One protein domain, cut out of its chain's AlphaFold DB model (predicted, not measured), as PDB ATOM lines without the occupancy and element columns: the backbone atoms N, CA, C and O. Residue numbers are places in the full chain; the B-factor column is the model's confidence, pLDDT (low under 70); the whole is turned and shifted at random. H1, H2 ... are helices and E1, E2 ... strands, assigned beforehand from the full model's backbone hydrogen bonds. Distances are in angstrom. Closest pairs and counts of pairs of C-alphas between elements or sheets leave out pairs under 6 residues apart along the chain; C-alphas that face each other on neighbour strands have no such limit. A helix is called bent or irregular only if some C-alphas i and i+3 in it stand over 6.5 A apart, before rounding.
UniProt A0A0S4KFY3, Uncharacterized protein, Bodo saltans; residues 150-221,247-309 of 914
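AT A GLANCE: This is residues 150 to 221 and 247 to 309 of the 914 residues of an uncharacterized protein of Bodo saltans (UniProt A0A0S4KFY3). A compact body of two small two-stranded ribbons, E1 with E4 and the hairpin E2 and E3, has two helical arms sticking out at opposite ends, residues 247 to 257 of H4 and residues 294 to 309, mostly of H5. In the body the bent helix H3 packs with H3a on the hairpin and with H3b on E4, while H1b crosses H3a. The printed part has 135 residues, with five named helices and four named strands in the order H1, E1, H2, H3, H4, E2, E3, E4, H5; both sheets are antiparallel and the class is mixed, helices and strands. The whole is loose, with a radius of gyration of the C-alphas of 18.1 A, and spans 78 by 36 by 23 A.

HOW THE PARTS SIT: H1, residues 150 to 170, and H3, residues 196 to 216, were each assigned as one helix by hydrogen bonds, but both are bent. C-alphas 157 and 160 are 6.7 A apart, and arms H1a, residues 150 to 157, and H1b, residues 160 to 170, stand at a steep tilt of 43 degrees. C-alphas 204 and 207 are 7.9 A apart, and arms H3a, residues 196 to 204, and H3b, residues 207 to 216, stand at a steep tilt of 58 degrees. H1b and H3a touch, opposite ways at a steep tilt of 62 degrees; their closest C-alphas, Ser 162 and Thr 198, are 5.6 A apart. E1, residues 182 to 186, and E4, residues 283 to 287, are antiparallel, with N 183 and O 286 2.8 A apart, within hydrogen-bond range. H2, residues 189 to 192, only just touches H1b, with 3 pairs of C-alphas within 8 A, the closest being Leu 170 and Gln 192 at 6.4 A. E2, residues 263 to 267, and E3, residues 273 to 277, form an antiparallel hairpin, with N 266 and O 274 2.8 A apart, within hydrogen-bond range. The closest C-alphas of H3a and E3, Gln 203 and Val 276, are 4.7 A apart; those of H3b and E4, Phe 209 and Ile 286, 5.9 A. H4, residues 247 to 261, and H5, residues 292 to 306, are apart. In H3a, H3b and H4 every O i to N i+4 pair is within hydrogen-bond range; in H1a 3 of 4 are, in H1b 6 of 7 and in H5 8 of 11, and H2 is too short for such a pair.

IN THESE COORDINATES: H1a begins at C-alpha 150, (33.161, 21.999, 22.909). H1b measures 15.2 A from first to last C-alpha, H3b 14.2 A, H4 20.9 A and H5 21.6 A. H5 ends at C-alpha 306, (15.622, 15.194, 1.434).

THE WHOLE: The C-alphas farthest apart, Asp 247 and Thr 309, are 78.3 A apart. Residues 222 to 246 are not printed, and C-alphas 221 and 247 are 24.5 A apart across the cut. The link from H1 to E1 is long, with 11 residues. The model's pLDDT is under 70 at residues 150 to 158, 220 to 221 and 292 to 308.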
ATOM      1  N   ALA A 150      34.562  21.817  22.520       46.59
ATOM      2  CA  ALA A 150      33.161  21.999  22.909       46.59
ATOM      3  C   ALA A 150      32.910  23.309  23.680       46.59
ATOM      4  O   ALA A 150      31.915  23.985  23.426       46.59
ATOM      5  N   SER A 151      33.814  23.692  24.591       52.16
ATOM      6  CA  SER A 151      33.743  25.005  25.247       52.16
ATOM      7  C   SER A 151      34.011  26.139  24.260       52.16
ATOM      8  O   SER A 151      33.259  27.105  24.267       52.16
ATOM      9  N   SER A 152      35.020  25.995  23.391       55.41
ATOM     10  CA  SER A 152      35.369  26.993  22.372       55.41
ATOM     11  C   SER A 152      34.172  27.332  21.477       55.41
ATOM     12  O   SER A 152      33.748  28.482  21.459       55.41
ATOM     13  N   ALA A 153      33.543  26.325  20.854       52.41
ATOM     14  CA  ALA A 153      32.411  26.497  19.935       52.41
ATOM     15  C   ALA A 153      31.234  27.297  20.532       52.41
ATOM     16  O   ALA A 153      30.613  28.110  19.844       52.41
ATOM     17  N   ALA A 154      30.945  27.110  21.825       53.66
ATOM     18  CA  ALA A 154      29.901  27.861  22.519       53.66
ATOM     19  C   ALA A 154      30.237  29.360  22.663       53.66
ATOM     20  O   ALA A 154      29.330  30.190  22.648       53.66
ATOM     21  N   MET A 155      31.523  29.716  22.763       62.56
ATOM     22  CA  MET A 155      31.980  31.112  22.737       62.56
ATOM     23  C   MET A 155      31.905  31.693  21.320       62.56
ATOM     24  O   MET A 155      31.531  32.852  21.132       62.56
ATOM     25  N   THR A 156      32.253  30.888  20.313       62.03
ATOM     26  CA  THR A 156      32.392  31.362  18.935       62.03
ATOM     27  C   THR A 156      31.056  31.644  18.250       62.03
ATOM     28  O   THR A 156      30.984  32.598  17.478       62.03
ATOM     29  N   ALA A 157      29.979  30.922  18.575       57.94
ATOM     30  CA  ALA A 157      28.648  31.191  18.010       57.94
ATOM     31  C   ALA A 157      28.119  32.608  18.332       57.94
ATOM     32  O   ALA A 157      27.459  33.230  17.502       57.94
ATOM     33  N   GLY A 158      28.443  33.154  19.513       67.25
ATOM     34  CA  GLY A 158      28.116  34.543  19.865       67.25
ATOM     35  C   GLY A 158      29.003  35.578  19.159       67.25
ATOM     36  O   GLY A 158      28.537  36.672  18.835       67.25
ATOM     37  N   SER A 159      30.263  35.218  18.872       75.88
ATOM     38  CA  SER A 159      31.293  36.149  18.387       75.88
ATOM     39  C   SER A 159      30.873  36.924  17.136       75.88
ATOM     40  O   SER A 159      31.025  38.143  17.099       75.88
ATOM     41  N   HIS A 160      30.296  36.258  16.130       88.00
ATOM     42  CA  HIS A 160      30.040  36.880  14.829       88.00
ATOM     43  C   HIS A 160      28.968  37.979  14.903       88.00
ATOM     44  O   HIS A 160      29.085  39.001  14.225       88.00
ATOM     45  N   GLN A 161      27.945  37.825  15.753       90.88
ATOM     46  CA  GLN A 161      26.952  38.886  15.948       90.88
ATOM     47  C   GLN A 161      27.556  40.083  16.687       90.88
ATOM     48  O   GLN A 161      27.350  41.217  16.256       90.88
ATOM     49  N   SER A 162      28.350  39.851  17.738       93.75
ATOM     50  CA  SER A 162      29.081  40.918  18.433       93.75
ATOM     51  C   SER A 162      30.069  41.634  17.505       93.75
ATOM     52  O   SER A 162      30.143  42.857  17.529       93.75
ATOM     53  N   ILE A 163      30.773  40.921  16.619       94.75
ATOM     54  CA  ILE A 163      31.702  41.520  15.644       94.75
ATOM     55  C   ILE A 163      30.961  42.455  14.681       94.75
ATOM     56  O   ILE A 163      31.348  43.614  14.555       94.75
ATOM     57  N   CYS A 164      29.838  42.023  14.095       94.94
ATOM     58  CA  CYS A 164      29.027  42.885  13.225       94.94
ATOM     59  C   CYS A 164      28.426  44.114  13.944       94.94
ATOM     60  O   CYS A 164      28.054  45.089  13.284       94.94
ATOM     61  N   ARG A 165      28.311  44.090  15.280       96.06
ATOM     62  CA  ARG A 165      27.967  45.275  16.086       96.06
ATOM     63  C   ARG A 165      29.181  46.171  16.317       96.06
ATOM     64  O   ARG A 165      29.084  47.368  16.075       96.06
ATOM     65  N   MET A 166      30.329  45.606  16.691       97.00
ATOM     66  CA  MET A 166      31.568  46.365  16.892       97.00
ATOM     67  C   MET A 166      31.999  47.104  15.623       97.00
ATOM     68  O   MET A 166      32.302  48.288  15.695       97.00
ATOM     69  N   GLU A 167      31.938  46.478  14.443       96.94
ATOM     70  CA  GLU A 167      32.219  47.171  13.173       96.94
ATOM     71  C   GLU A 167      31.282  48.368  12.926       96.94
ATOM     72  O   GLU A 167      31.701  49.400  12.392       96.94
ATOM     73  N   ARG A 168      30.014  48.255  13.348       97.00
ATOM     74  CA  ARG A 168      29.000  49.313  13.226       97.00
ATOM     75  C   ARG A 168      29.272  50.484  14.171       97.00
ATOM     76  O   ARG A 168      29.125  51.625  13.750       97.00
ATOM     77  N   GLU A 169      29.677  50.220  15.413       96.56
ATOM     78  CA  GLU A 169      29.997  51.264  16.401       96.56
ATOM     79  C   GLU A 169      31.353  51.934  16.154       96.56
ATOM     80  O   GLU A 169      31.499  53.150  16.293       96.56
ATOM     81  N   LEU A 170      32.347  51.152  15.730       97.38
ATOM     82  CA  LEU A 170      33.665  51.662  15.361       97.38
ATOM     83  C   LEU A 170      33.644  52.421  14.022       97.38
ATOM     84  O   LEU A 170      34.595  53.137  13.705       97.38
ATOM     85  N   GLY A 171      32.576  52.264  13.229       97.56
ATOM     86  CA  GLY A 171      32.419  52.868  11.904       97.56
ATOM     87  C   GLY A 171      33.429  52.354  10.873       97.56
ATOM     88  O   GLY A 171      33.661  53.010   9.856       97.56
ATOM     89  N   ARG A 172      34.067  51.209  11.145       97.19
ATOM     90  CA  ARG A 172      35.170  50.640  10.363       97.19
ATOM     91  C   ARG A 172      35.103  49.119  10.391       97.19
ATOM     92  O   ARG A 172      34.814  48.538  11.433       97.19
ATOM     93  N   SER A 173      35.421  48.483   9.266       96.38
ATOM     94  CA  SER A 173      35.598  47.033   9.237       96.38
ATOM     95  C   SER A 173      36.806  46.619  10.077       96.38
ATOM     96  O   SER A 173      37.840  47.300  10.095       96.38
ATOM     97  N   LEU A 174      36.676  45.500  10.781       96.81
ATOM     98  CA  LEU A 174      37.702  44.971  11.666       96.81
ATOM     99  C   LEU A 174      38.596  43.982  10.899       96.81
ATOM    100  O   LEU A 174      38.089  43.088  10.220       96.81
ATOM    101  N   PRO A 175      39.934  44.122  10.959       94.44
ATOM    102  CA  PRO A 175      40.829  43.240  10.224       94.44
ATOM    103  C   PRO A 175      40.814  41.830  10.826       94.44
ATOM    104  O   PRO A 175      41.186  41.630  11.985       94.44
ATOM    105  N   LEU A 176      40.416  40.852  10.011       94.88
ATOM    106  CA  LEU A 176      40.524  39.434  10.339       94.88
ATOM    107  C   LEU A 176      41.983  38.978  10.194       94.88
ATOM    108  O   LEU A 176      42.517  38.875   9.086       94.88
ATOM    109  N   ASN A 177      42.621  38.688  11.322       92.62
ATOM    110  CA  ASN A 177      43.983  38.178  11.406       92.62
ATOM    111  C   ASN A 177      43.998  36.636  11.450       92.62
ATOM    112  O   ASN A 177      42.960  35.975  11.400       92.62
ATOM    113  N   GLY A 178      45.195  36.036  11.451       86.12
ATOM    114  CA  GLY A 178      45.361  34.583  11.600       86.12
ATOM    115  C   GLY A 178      44.598  33.747  10.567       86.12
ATOM    116  O   GLY A 178      43.897  32.811  10.945       86.12
ATOM    117  N   ALA A 179      44.688  34.108   9.283       89.31
ATOM    118  CA  ALA A 179      43.940  33.482   8.181       89.31
ATOM    119  C   ALA A 179      42.400  33.505   8.339       89.31
ATOM    120  O   ALA A 179      41.712  32.661   7.772       89.31
ATOM    121  N   GLY A 180      41.867  34.472   9.093       90.69
ATOM    122  CA  GLY A 180      40.438  34.633   9.371       90.69
ATOM    123  C   GLY A 180      40.057  34.346  10.826       90.69
ATOM    124  O   GLY A 180      39.043  34.846  11.294       90.69
ATOM    125  N   SER A 181      40.873  33.566  11.544       90.62
ATOM    126  CA  SER A 181      40.502  32.954  12.830       90.62
ATOM    127  C   SER A 181      40.307  33.911  14.010       90.62
ATOM    128  O   SER A 181      39.759  33.480  15.023       90.62
ATOM    129  N   HIS A 182      40.749  35.171  13.932       94.50
ATOM    130  CA  HIS A 182      40.555  36.136  15.018       94.50
ATOM    131  C   HIS A 182      40.490  37.600  14.556       94.50
ATOM    132  O   HIS A 182      41.225  38.027  13.666       94.50
ATOM    133  N   VAL A 183      39.644  38.386  15.222       96.62
ATOM    134  CA  VAL A 183      39.624  39.857  15.187       96.62
ATOM    135  C   VAL A 183      40.583  40.392  16.246       96.62
ATOM    136  O   VAL A 183      40.580  39.910  17.374       96.62
ATOM    137  N   MET A 184      41.353  41.429  15.915       96.75
ATOM    138  CA  MET A 184      42.152  42.180  16.891       96.75
ATOM    139  C   MET A 184      41.479  43.519  17.219       96.75
ATOM    140  O   MET A 184      41.386  44.381  16.344       96.75
ATOM    141  N   LEU A 185      41.043  43.713  18.468       97.69
ATOM    142  CA  LEU A 185      40.576  45.013  18.974       97.69
ATOM    143  C   LEU A 185      41.684  45.716  19.751       97.69
ATOM    144  O   LEU A 185      42.193  45.161  20.721       97.69
ATOM    145  N   SER A 186      42.028  46.949  19.387       97.38
ATOM    146  CA  SER A 186      42.981  47.734  20.177       97.38
ATOM    147  C   SER A 186      42.350  48.297  21.457       97.38
ATOM    148  O   SER A 186      41.133  48.482  21.547       97.38
ATOM    149  N   ALA A 187      43.199  48.701  22.403       96.75
ATOM    150  CA  ALA A 187      42.827  49.519  23.557       96.75
ATOM    151  C   ALA A 187      41.981  50.769  23.228       96.75
ATOM    152  O   ALA A 187      41.222  51.239  24.078       96.75
ATOM    153  N   SER A 188      42.109  51.319  22.015       96.94
ATOM    154  CA  SER A 188      41.301  52.449  21.537       96.94
ATOM    155  C   SER A 188      39.921  52.007  21.048       96.94
ATOM    156  O   SER A 188      38.935  52.675  21.346       96.94
ATOM    157  N   ASP A 189      39.835  50.867  20.355       98.00
ATOM    158  CA  ASP A 189      38.561  50.310  19.880       98.00
ATOM    159  C   ASP A 189      37.662  49.928  21.062       98.00
ATOM    160  O   ASP A 189      36.498  50.314  21.106       98.00
ATOM    161  N   LEU A 190      38.223  49.268  22.082       97.69
ATOM    162  CA  LEU A 190      37.498  48.888  23.301       97.69
ATOM    163  C   LEU A 190      36.897  50.088  24.059       97.69
ATOM    164  O   LEU A 190      35.887  49.937  24.736       97.69
ATOM    165  N   LYS A 191      37.477  51.289  23.925       97.31
ATOM    166  CA  LYS A 191      36.959  52.540  24.519       97.31
ATOM    167  C   LYS A 191      35.943  53.271  23.624       97.31
ATOM    168  O   LYS A 191      35.275  54.206  24.087       97.31
ATOM    169  N   GLN A 192      35.842  52.868  22.356       97.88
ATOM    170  CA  GLN A 192      34.895  53.392  21.371       97.88
ATOM    171  C   GLN A 192      33.649  52.501  21.213       97.88
ATOM    172  O   GLN A 192      32.592  53.042  20.904       97.88
ATOM    173  N   VAL A 193      33.737  51.190  21.469       97.88
ATOM    174  CA  VAL A 193      32.562  50.308  21.630       97.88
ATOM    175  C   VAL A 193      31.713  50.790  22.817       97.88
ATOM    176  O   VAL A 193      32.254  51.174  23.858       97.88
ATOM    177  N   ARG A 194      30.388  50.804  22.643       98.06
ATOM    178  CA  ARG A 194      29.385  51.330  23.587       98.06
ATOM    179  C   ARG A 194      28.151  50.440  23.749       98.06
ATOM    180  O   ARG A 194      27.399  50.664  24.695       98.06
ATOM    181  N   ASP A 195      27.956  49.437  22.896       97.88
ATOM    182  CA  ASP A 195      26.863  48.471  23.007       97.88
ATOM    183  C   ASP A 195      26.999  47.640  24.290       97.88
ATOM    184  O   ASP A 195      27.915  46.827  24.433       97.88
ATOM    185  N   THR A 196      26.050  47.825  25.207       97.94
ATOM    186  CA  THR A 196      25.938  47.138  26.499       97.94
ATOM    187  C   THR A 196      26.042  45.614  26.372       97.94
ATOM    188  O   THR A 196      26.728  44.985  27.178       97.94
ATOM    189  N   GLU A 197      25.407  45.000  25.365       96.69
ATOM    190  CA  GLU A 197      25.455  43.539  25.177       96.69
ATOM    191  C   GLU A 197      26.843  43.077  24.707       96.69
ATOM    192  O   GLU A 197      27.377  42.083  25.203       96.69
ATOM    193  N   THR A 198      27.468  43.828  23.797       96.75
ATOM    194  CA  THR A 198      28.838  43.571  23.339       96.75
ATOM    195  C   THR A 198      29.854  43.762  24.467       96.75
ATOM    196  O   THR A 198      30.666  42.870  24.696       96.75
ATOM    197  N   LEU A 199      29.808  44.865  25.220       97.88
ATOM    198  CA  LEU A 199      30.735  45.098  26.336       97.88
ATOM    199  C   LEU A 199      30.570  44.052  27.450       97.88
ATOM    200  O   LEU A 199      31.568  43.574  27.991       97.88
ATOM    201  N   GLN A 200      29.336  43.616  27.730       97.56
ATOM    202  CA  GLN A 200      29.077  42.504  28.644       97.56
ATOM    203  C   GLN A 200      29.665  41.178  28.126       97.56
ATOM    204  O   GLN A 200      30.276  40.442  28.903       97.56
ATOM    205  N   PHE A 201      29.540  40.879  26.828       96.69
ATOM    206  CA  PHE A 201      30.171  39.707  26.208       96.69
ATOM    207  C   PHE A 201      31.706  39.768  26.293       96.69
ATOM    208  O   PHE A 201      32.336  38.770  26.641       96.69
ATOM    209  N   LEU A 202      32.323  40.925  26.041       97.38
ATOM    210  CA  LEU A 202      33.778  41.088  26.148       97.38
ATOM    211  C   LEU A 202      34.268  40.951  27.598       97.38
ATOM    212  O   LEU A 202      35.257  40.262  27.843       97.38
ATOM    213  N   GLN A 203      33.554  41.521  28.571       97.19
ATOM    214  CA  GLN A 203      33.864  41.349  29.993       97.19
ATOM    215  C   GLN A 203      33.782  39.877  30.430       97.19
ATOM    216  O   GLN A 203      34.665  39.402  31.137       97.19
ATOM    217  N   GLN A 204      32.761  39.132  29.995       97.00
ATOM    218  CA  GLN A 204      32.580  37.727  30.389       97.00
ATOM    219  C   GLN A 204      33.618  36.767  29.788       97.00
ATOM    220  O   GLN A 204      33.871  35.716  30.371       97.00
ATOM    221  N   ASN A 205      34.190  37.096  28.624       96.75
ATOM    222  CA  ASN A 205      34.952  36.136  27.816       96.75
ATOM    223  C   ASN A 205      36.416  36.545  27.546       96.75
ATOM    224  O   ASN A 205      37.188  35.727  27.046       96.75
ATOM    225  N   SER A 206      36.831  37.766  27.901       96.50
ATOM    226  CA  SER A 206      38.176  38.294  27.602       96.50
ATOM    227  C   SER A 206      39.333  37.488  28.204       96.50
ATOM    228  O   SER A 206      40.293  37.221  27.484       96.50
ATOM    229  N   GLU A 207      39.238  37.019  29.455       95.62
ATOM    230  CA  GLU A 207      40.263  36.140  30.061       95.62
ATOM    231  C   GLU A 207      40.502  34.889  29.192       95.62
ATOM    232  O   GLU A 207      41.637  34.506  28.900       95.62
ATOM    233  N   LEU A 208      39.413  34.273  28.720       95.75
ATOM    234  CA  LEU A 208      39.446  33.063  27.900       95.75
ATOM    235  C   LEU A 208      39.988  33.344  26.492       95.75
ATOM    236  O   LEU A 208      40.721  32.515  25.958       95.75
ATOM    237  N   PHE A 209      39.710  34.520  25.924       95.81
ATOM    238  CA  PHE A 209      40.276  34.974  24.649       95.81
ATOM    239  C   PHE A 209      41.792  35.219  24.738       95.81
ATOM    240  O   PHE A 209      42.552  34.666  23.940       95.81
ATOM    241  N   VAL A 210      42.259  35.963  25.748       95.00
ATOM    242  CA  VAL A 210      43.695  36.216  25.989       95.00
ATOM    243  C   VAL A 210      44.441  34.903  26.256       95.00
ATOM    244  O   VAL A 210      45.523  34.671  25.709       95.00
ATOM    245  N   LYS A 211      43.843  33.996  27.037       94.75
ATOM    246  CA  LYS A 211      44.383  32.656  27.301       94.75
ATOM    247  C   LYS A 211      44.472  31.799  26.036       94.75
ATOM    248  O   LYS A 211      45.530  31.230  25.774       94.75
ATOM    249  N   TYR A 212      43.406  31.744  25.237       92.81
ATOM    250  CA  TYR A 212      43.373  31.010  23.968       92.81
ATOM    251  C   TYR A 212      44.427  31.529  22.981       92.81
ATOM    252  O   TYR A 212      45.110  30.738  22.329       92.81
ATOM    253  N   PHE A 213      44.624  32.848  22.902       92.44
ATOM    254  CA  PHE A 213      45.654  33.436  22.046       92.44
ATOM    255  C   PHE A 213      47.075  33.139  22.542       92.44
ATOM    256  O   PHE A 213      47.920  32.747  21.742       92.44
ATOM    257  N   ARG A 214      47.340  33.222  23.854       92.62
ATOM    258  CA  ARG A 214      48.634  32.805  24.434       92.62
ATOM    259  C   ARG A 214      48.932  31.314  24.190       92.62
ATOM    260  O   ARG A 214      50.090  30.960  23.984       92.62
ATOM    261  N   GLU A 215      47.914  30.449  24.173       92.00
ATOM    262  CA  GLU A 215      48.058  29.007  23.900       92.00
ATOM    263  C   GLU A 215      48.229  28.682  22.401       92.00
ATOM    264  O   GLU A 215      49.034  27.820  22.044       92.00
ATOM    265  N   THR A 216      47.531  29.391  21.505       87.88
ATOM    266  CA  THR A 216      47.610  29.182  20.042       87.88
ATOM    267  C   THR A 216      48.781  29.905  19.372       87.88
ATOM    268  O   THR A 216      49.322  29.413  18.379       87.88
ATOM    269  N   HIS A 217      49.223  31.034  19.929       86.06
ATOM    270  CA  HIS A 217      50.344  31.839  19.445       86.06
ATOM    271  C   HIS A 217      51.467  31.955  20.498       86.06
ATOM    272  O   HIS A 217      51.835  33.065  20.889       86.06
ATOM    273  N   PRO A 218      52.105  30.838  20.916       82.50
ATOM    274  CA  PRO A 218      53.168  30.854  21.927       82.50
ATOM    275  C   PRO A 218      54.392  31.687  21.508       82.50
ATOM    276  O   PRO A 218      55.122  32.178  22.361       82.50
ATOM    277  N   SER A 219      54.597  31.912  20.205       74.44
ATOM    278  CA  SER A 219      55.620  32.827  19.675       74.44
ATOM    279  C   SER A 219      55.374  34.309  20.002       74.44
ATOM    280  O   SER A 219      56.275  35.117  19.794       74.44
ATOM    281  N   SER A 220      54.172  34.674  20.461       62.69
ATOM    282  CA  SER A 220      53.821  36.030  20.903       62.69
ATOM    283  C   SER A 220      54.085  36.257  22.393       62.69
ATOM    284  O   SER A 220      54.086  37.401  22.845       62.69
ATOM    285  N   ALA A 221      54.308  35.192  23.169       57.59
ATOM    286  CA  ALA A 221      54.635  35.306  24.581       57.59
ATOM    287  C   ALA A 221      56.100  35.740  24.741       57.59
ATOM    288  O   ALA A 221      57.024  34.958  24.507       57.59
ATOM    289  N   ASP A 247      63.354  43.867  47.335       87.56
ATOM    290  CA  ASP A 247      63.425  43.371  45.953       87.56
ATOM    291  C   ASP A 247      62.247  42.452  45.593       87.56
ATOM    292  O   ASP A 247      61.854  42.361  44.429       87.56
ATOM    293  N   ASP A 248      61.703  41.733  46.577       87.81
ATOM    294  CA  ASP A 248      60.534  40.865  46.425       87.81
ATOM    295  C   ASP A 248      59.243  41.708  46.349       87.81
ATOM    296  O   ASP A 248      58.408  41.461  45.479       87.81
ATOM    297  N   LEU A 249      59.105  42.762  47.171       89.50
ATOM    298  CA  LEU A 249      57.964  43.689  47.115       89.50
ATOM    299  C   LEU A 249      58.010  44.571  45.857       89.50
ATOM    300  O   LEU A 249      56.977  44.769  45.225       89.50
ATOM    301  N   ALA A 250      59.190  45.022  45.417       89.38
ATOM    302  CA  ALA A 250      59.352  45.715  44.135       89.38
ATOM    303  C   ALA A 250      58.956  44.824  42.942       89.38
ATOM    304  O   ALA A 250      58.304  45.292  42.008       89.38
ATOM    305  N   ARG A 251      59.282  43.521  42.986       90.12
ATOM    306  CA  ARG A 251      58.797  42.545  41.996       90.12
ATOM    307  C   ARG A 251      57.287  42.327  42.086       90.12
ATOM    308  O   ARG A 251      56.646  42.280  41.044       90.12
ATOM    309  N   GLN A 252      56.711  42.254  43.285       89.88
ATOM    310  CA  GLN A 252      55.261  42.118  43.457       89.88
ATOM    311  C   GLN A 252      54.500  43.351  42.949       89.88
ATOM    312  O   GLN A 252      53.498  43.196  42.261       89.88
ATOM    313  N   VAL A 253      54.995  44.564  43.218       91.38
ATOM    314  CA  VAL A 253      54.438  45.809  42.664       91.38
ATOM    315  C   VAL A 253      54.561  45.826  41.143       91.38
ATOM    316  O   VAL A 253      53.588  46.162  40.481       91.38
ATOM    317  N   LYS A 254      55.694  45.398  40.564       90.94
ATOM    318  CA  LYS A 254      55.837  45.308  39.102       90.94
ATOM    319  C   LYS A 254      54.834  44.334  38.478       90.94
ATOM    320  O   LYS A 254      54.197  44.702  37.500       90.94
ATOM    321  N   VAL A 255      54.654  43.147  39.063       86.50
ATOM    322  CA  VAL A 255      53.651  42.167  38.605       86.50
ATOM    323  C   VAL A 255      52.231  42.723  38.737       86.50
ATOM    324  O   VAL A 255      51.440  42.546  37.822       86.50
ATOM    325  N   LEU A 256      51.916  43.450  39.816       88.06
ATOM    326  CA  LEU A 256      50.616  44.111  39.976       88.06
ATOM    327  C   LEU A 256      50.405  45.253  38.971       88.06
ATOM    328  O   LEU A 256      49.293  45.422  38.489       88.06
ATOM    329  N   CYS A 257      51.439  46.026  38.624       87.00
ATOM    330  CA  CYS A 257      51.348  47.030  37.561       87.00
ATOM    331  C   CYS A 257      51.110  46.374  36.195       87.00
ATOM    332  O   CYS A 257      50.202  46.794  35.488       87.00
ATOM    333  N   GLU A 258      51.856  45.316  35.863       85.19
ATOM    334  CA  GLU A 258      51.652  44.532  34.636       85.19
ATOM    335  C   GLU A 258      50.238  43.924  34.591       85.19
ATOM    336  O   GLU A 258      49.565  44.011  33.570       85.19
ATOM    337  N   GLU A 259      49.741  43.381  35.707       82.50
ATOM    338  CA  GLU A 259      48.385  42.832  35.831       82.50
ATOM    339  C   GLU A 259      47.303  43.914  35.663       82.50
ATOM    340  O   GLU A 259      46.361  43.712  34.896       82.50
ATOM    341  N   ILE A 260      47.459  45.082  36.299       85.75
ATOM    342  CA  ILE A 260      46.550  46.235  36.158       85.75
ATOM    343  C   ILE A 260      46.546  46.769  34.718       85.75
ATOM    344  O   ILE A 260      45.481  47.092  34.196       85.75
ATOM    345  N   GLU A 261      47.702  46.815  34.050       86.81
ATOM    346  CA  GLU A 261      47.810  47.217  32.641       86.81
ATOM    347  C   GLU A 261      47.115  46.230  31.681       86.81
ATOM    348  O   GLU A 261      46.728  46.637  30.584       86.81
ATOM    349  N   THR A 262      46.837  44.981  32.097       92.19
ATOM    350  CA  THR A 262      45.991  44.058  31.310       92.19
ATOM    351  C   THR A 262      44.494  44.380  31.341       92.19
ATOM    352  O   THR A 262      43.748  43.745  30.600       92.19
ATOM    353  N   PHE A 263      44.011  45.337  32.143       96.00
ATOM    354  CA  PHE A 263      42.577  45.649  32.233       96.00
ATOM    355  C   PHE A 263      42.219  47.003  31.619       96.00
ATOM    356  O   PHE A 263      42.730  48.055  32.002       96.00
ATOM    357  N   ILE A 264      41.253  46.989  30.699       96.69
ATOM    358  CA  ILE A 264      40.701  48.190  30.075       96.69
ATOM    359  C   ILE A 264      39.254  48.376  30.511       96.69
ATOM    360  O   ILE A 264      38.383  47.568  30.194       96.69
ATOM    361  N   THR A 265      38.990  49.489  31.193       97.50
ATOM    362  CA  THR A 265      37.626  49.949  31.462       97.50
ATOM    363  C   THR A 265      37.028  50.568  30.197       97.50
ATOM    364  O   THR A 265      37.437  51.648  29.761       97.50
ATOM    365  N   ALA A 266      36.055  49.876  29.613       97.50
ATOM    366  CA  ALA A 266      35.106  50.412  28.644       97.50
ATOM    367  C   ALA A 266      33.866  50.956  29.376       97.50
ATOM    368  O   ALA A 266      33.617  50.595  30.527       97.50
ATOM    369  N   VAL A 267      33.079  51.822  28.732       98.31
ATOM    370  CA  VAL A 267      31.892  52.444  29.350       98.31
ATOM    371  C   VAL A 267      30.752  52.478  28.341       98.31
ATOM    372  O   VAL A 267      30.943  53.049  27.272       98.31
ATOM    373  N   ASP A 268      29.586  51.908  28.646       98.44
ATOM    374  CA  ASP A 268      28.455  51.865  27.701       98.44
ATOM    375  C   ASP A 268      27.732  53.220  27.532       98.44
ATOM    376  O   ASP A 268      28.145  54.251  28.077       98.44
ATOM    377  N   TYR A 269      26.654  53.241  26.740       97.56
ATOM    378  CA  TYR A 269      25.797  54.424  26.570       97.56
ATOM    379  C   TYR A 269      25.055  54.859  27.848       97.56
ATOM    380  O   TYR A 269      24.645  56.016  27.937       97.56
ATOM    381  N   GLU A 270      24.875  53.967  28.827       97.38
ATOM    382  CA  GLU A 270      24.228  54.262  30.113       97.38
ATOM    383  C   GLU A 270      25.227  54.760  31.176       97.38
ATOM    384  O   GLU A 270      24.821  55.195  32.254       97.38
ATOM    385  N   GLY A 271      26.531  54.721  30.883       97.56
ATOM    386  CA  GLY A 271      27.593  55.093  31.816       97.56
ATOM    387  C   GLY A 271      28.058  53.952  32.725       97.56
ATOM    388  O   GLY A 271      28.760  54.214  33.702       97.56
ATOM    389  N   LYS A 272      27.692  52.695  32.441       98.19
ATOM    390  CA  LYS A 272      28.178  51.526  33.189       98.19
ATOM    391  C   LYS A 272      29.589  51.164  32.747       98.19
ATOM    392  O   LYS A 272      29.877  51.110  31.553       98.19
ATOM    393  N   GLU A 273      30.451  50.870  33.714       97.94
ATOM    394  CA  GLU A 273      31.840  50.479  33.484       97.94
ATOM    395  C   GLU A 273      31.984  48.957  33.307       97.94
ATOM    396  O   GLU A 273      31.539  48.172  34.147       97.94
ATOM    397  N   TYR A 274      32.659  48.545  32.233       98.25
ATOM    398  CA  TYR A 274      32.963  47.153  31.900       98.25
ATOM    399  C   TYR A 274      34.474  46.970  31.868       98.25
ATOM    400  O   TYR A 274      35.166  47.589  31.062       98.25
ATOM    401  N   GLN A 275      34.995  46.108  32.735       97.62
ATOM    402  CA  GLN A 275      36.410  45.746  32.737       97.62
ATOM    403  C   GLN A 275      36.628  44.607  31.741       97.62
ATOM    404  O   GLN A 275      36.073  43.522  31.910       97.62
ATOM    405  N   VAL A 276      37.414  44.870  30.699       97.88
ATOM    406  CA  VAL A 276      37.761  43.916  29.643       97.88
ATOM    407  C   VAL A 276      39.256  43.634  29.731       97.88
ATOM    408  O   VAL A 276      40.055  44.571  29.722       97.88
ATOM    409  N   GLN A 277      39.647  42.361  29.821       97.19
ATOM    410  CA  GLN A 277      41.064  41.998  29.821       97.19
ATOM    411  C   GLN A 277      41.642  42.042  28.396       97.19
ATOM    412  O   GLN A 277      40.971  41.664  27.432       97.19
ATOM    413  N   VAL A 278      42.886  42.490  28.254       97.38
ATOM    414  CA  VAL A 278      43.654  42.520  27.000       97.38
ATOM    415  C   VAL A 278      44.952  41.722  27.126       97.38
ATOM    416  O   VAL A 278      45.369  41.347  28.223       97.38
ATOM    417  N   GLY A 279      45.579  41.426  25.988       95.00
ATOM    418  CA  GLY A 279      46.916  40.850  25.941       95.00
ATOM    419  C   GLY A 279      48.003  41.835  26.378       95.00
ATOM    420  O   GLY A 279      47.774  43.037  26.516       95.00
ATOM    421  N   ASP A 280      49.219  41.311  26.536       92.81
ATOM    422  CA  ASP A 280      50.429  42.061  26.918       92.81
ATOM    423  C   ASP A 280      50.847  43.138  25.886       92.81
ATOM    424  O   ASP A 280      51.763  43.922  26.122       92.81
ATOM    425  N   ASP A 281      50.197  43.155  24.721       93.00
ATOM    426  CA  ASP A 281      50.339  44.124  23.633       93.00
ATOM    427  C   ASP A 281      49.261  45.230  23.649       93.00
ATOM    428  O   ASP A 281      49.276  46.119  22.793       93.00
ATOM    429  N   GLY A 282      48.324  45.196  24.604       95.50
ATOM    430  CA  GLY A 282      47.189  46.119  24.677       95.50
ATOM    431  C   GLY A 282      46.078  45.822  23.661       95.50
ATOM    432  O   GLY A 282      45.298  46.721  23.322       95.50
ATOM    433  N   VAL A 283      46.012  44.589  23.145       96.56
ATOM    434  CA  VAL A 283      45.056  44.155  22.118       96.56
ATOM    435  C   VAL A 283      44.227  42.969  22.625       96.56
ATOM    436  O   VAL A 283      44.726  42.100  23.337       96.56
ATOM    437  N   LEU A 284      42.939  42.912  22.269       97.19
ATOM    438  CA  LEU A 284      42.071  41.762  22.536       97.19
ATOM    439  C   LEU A 284      41.890  40.906  21.264       97.19
ATOM    440  O   LEU A 284      41.211  41.351  20.332       97.19
ATOM    441  N   PRO A 285      42.462  39.687  21.221       96.62
ATOM    442  CA  PRO A 285      42.266  38.714  20.145       96.62
ATOM    443  C   PRO A 285      40.953  37.934  20.318       96.62
ATOM    444  O   PRO A 285      40.893  36.952  21.053       96.62
ATOM    445  N   ILE A 286      39.890  38.338  19.622       96.62
ATOM    446  CA  ILE A 286      38.585  37.658  19.665       96.62
ATOM    447  C   ILE A 286      38.554  36.548  18.606       96.62
ATOM    448  O   ILE A 286      38.655  36.871  17.420       96.62
ATOM    449  N   PRO A 287      38.385  35.264  18.973       95.00
ATOM    450  CA  PRO A 287      38.263  34.183  18.001       95.00
ATOM    451  C   PRO A 287      36.966  34.313  17.187       95.00
ATOM    452  O   PRO A 287      35.902  34.579  17.743       95.00
ATOM    453  N   VAL A 288      37.061  34.097  15.873       93.88
ATOM    454  CA  VAL A 288      35.930  34.120  14.930       93.88
ATOM    455  C   VAL A 288      35.711  32.723  14.372       93.88
ATOM    456  O   VAL A 288      36.665  32.081  13.926       93.88
ATOM    457  N   ASP A 289      34.459  32.264  14.336       88.62
ATOM    458  CA  ASP A 289      34.145  31.013  13.653       88.62
ATOM    459  C   ASP A 289      33.974  31.241  12.153       88.62
ATOM    460  O   ASP A 289      32.915  31.643  11.671       88.62
ATOM    461  N   VAL A 290      35.049  30.987  11.414       79.12
ATOM    462  CA  VAL A 290      35.044  30.997   9.945       79.12
ATOM    463  C   VAL A 290      34.680  29.612   9.380       79.12
ATOM    464  O   VAL A 290      34.495  29.482   8.175       79.12
ATOM    465  N   GLY A 291      34.583  28.572  10.218       73.56
ATOM    466  CA  GLY A 291      34.276  27.202   9.793       73.56
ATOM    467  C   GLY A 291      32.803  26.831   9.958       73.56
ATOM    468  O   GLY A 291      32.184  26.342   9.017       73.56
ATOM    469  N   GLY A 292      32.235  27.090  11.136       65.38
ATOM    470  CA  GLY A 292      30.916  26.600  11.537       65.38
ATOM    471  C   GLY A 292      29.751  27.100  10.683       65.38
ATOM    472  O   GLY A 292      28.846  26.321  10.406       65.38
ATOM    473  N   LEU A 293      29.766  28.362  10.229       56.50
ATOM    474  CA  LEU A 293      28.633  28.937   9.485       56.50
ATOM    475  C   LEU A 293      28.404  28.262   8.123       56.50
ATOM    476  O   LEU A 293      27.287  27.847   7.826       56.50
ATOM    477  N   TRP A 294      29.457  28.136   7.309       60.91
ATOM    478  CA  TRP A 294      29.339  27.651   5.928       60.91
ATOM    479  C   TRP A 294      28.931  26.178   5.862       60.91
ATOM    480  O   TRP A 294      28.066  25.822   5.070       60.91
ATOM    481  N   ASP A 295      29.504  25.339   6.729       61.72
ATOM    482  CA  ASP A 295      29.161  23.915   6.780       61.72
ATOM    483  C   ASP A 295      27.778  23.674   7.424       61.72
ATOM    484  O   ASP A 295      27.157  22.651   7.143       61.72
ATOM    485  N   GLN A 296      27.268  24.580   8.275       50.94
ATOM    486  CA  GLN A 296      25.992  24.381   8.976       50.94
ATOM    487  C   GLN A 296      24.769  24.887   8.199       50.94
ATOM    488  O   GLN A 296      23.746  24.201   8.212       50.94
ATOM    489  N   GLU A 297      24.841  26.029   7.506       54.41
ATOM    490  CA  GLU A 297      23.701  26.520   6.712       54.41
ATOM    491  C   GLU A 297      23.415  25.597   5.512       54.41
ATOM    492  O   GLU A 297      22.279  25.145   5.352       54.41
ATOM    493  N   ASP A 298      24.445  25.202   4.751       54.03
ATOM    494  CA  ASP A 298      24.296  24.237   3.648       54.03
ATOM    495  C   ASP A 298      23.879  22.835   4.145       54.03
ATOM    496  O   ASP A 298      23.178  22.116   3.436       54.03
ATOM    497  N   GLN A 299      24.248  22.415   5.362       49.94
ATOM    498  CA  GLN A 299      23.870  21.084   5.857       49.94
ATOM    499  C   GLN A 299      22.450  21.023   6.437       49.94
ATOM    500  O   GLN A 299      21.784  20.004   6.267       49.94
ATOM    501  N   VAL A 300      21.956  22.086   7.083       53.97
ATOM    502  CA  VAL A 300      20.581  22.113   7.618       53.97
ATOM    503  C   VAL A 300      19.552  22.296   6.500       53.97
ATOM    504  O   VAL A 300      18.548  21.589   6.487       53.97
ATOM    505  N   VAL A 301      19.811  23.178   5.524       55.31
ATOM    506  CA  VAL A 301      18.862  23.437   4.423       55.31
ATOM    507  C   VAL A 301      18.676  22.212   3.521       55.31
ATOM    508  O   VAL A 301      17.560  21.959   3.076       55.31
ATOM    509  N   TYR A 302      19.725  21.419   3.277       54.22
ATOM    510  CA  TYR A 302      19.597  20.198   2.475       54.22
ATOM    511  C   TYR A 302      19.050  19.000   3.269       54.22
ATOM    512  O   TYR A 302      18.303  18.208   2.699       54.22
ATOM    513  N   ALA A 303      19.348  18.872   4.570       55.62
ATOM    514  CA  ALA A 303      18.858  17.748   5.377       55.62
ATOM    515  C   ALA A 303      17.324  17.734   5.516       55.62
ATOM    516  O   ALA A 303      16.708  16.692   5.303       55.62
ATOM    517  N   ASP A 304      16.704  18.888   5.788       54.81
ATOM    518  CA  ASP A 304      15.238  18.999   5.868       54.81
ATOM    519  C   ASP A 304      14.560  18.973   4.477       54.81
ATOM    520  O   ASP A 304      13.339  18.851   4.396       54.81
ATOM    521  N   MET A 305      15.318  19.057   3.374       56.41
ATOM    522  CA  MET A 305      14.789  18.942   2.004       56.41
ATOM    523  C   MET A 305      14.761  17.507   1.452       56.41
ATOM    524  O   MET A 305      13.975  17.249   0.542       56.41
ATOM    525  N   GLU A 306      15.578  16.575   1.958       60.41
ATOM    526  CA  GLU A 306      15.622  15.194   1.434       60.41
ATOM    527  C   GLU A 306      14.472  14.292   1.933       60.41
ATOM    528  O   GLU A 306      14.176  13.288   1.284       60.41
ATOM    529  N   ASP A 307      13.788  14.655   3.026       62.38
ATOM    530  CA  ASP A 307      12.665  13.881   3.597       62.38
ATOM    531  C   ASP A 307      11.274  14.296   3.053       62.38
ATOM    532  O   ASP A 307      10.288  13.598   3.298       62.38
ATOM    533  N   PHE A 308      11.162  15.388   2.279       68.31
ATOM    534  CA  PHE A 308       9.895  15.780   1.642       68.31
ATOM    535  C   PHE A 308       9.515  14.814   0.518       68.31
ATOM    536  O   PHE A 308      10.159  14.759  -0.534       68.31
ATOM    537  N   THR A 309       8.414  14.085   0.699       79.50
ATOM    538  CA  THR A 309       7.935  13.165  -0.336       79.50
ATOM    539  C   THR A 309       7.398  13.919  -1.561       79.50
ATOM    540  O   THR A 309       6.833  15.010  -1.456       79.50
TER     541      THR A 309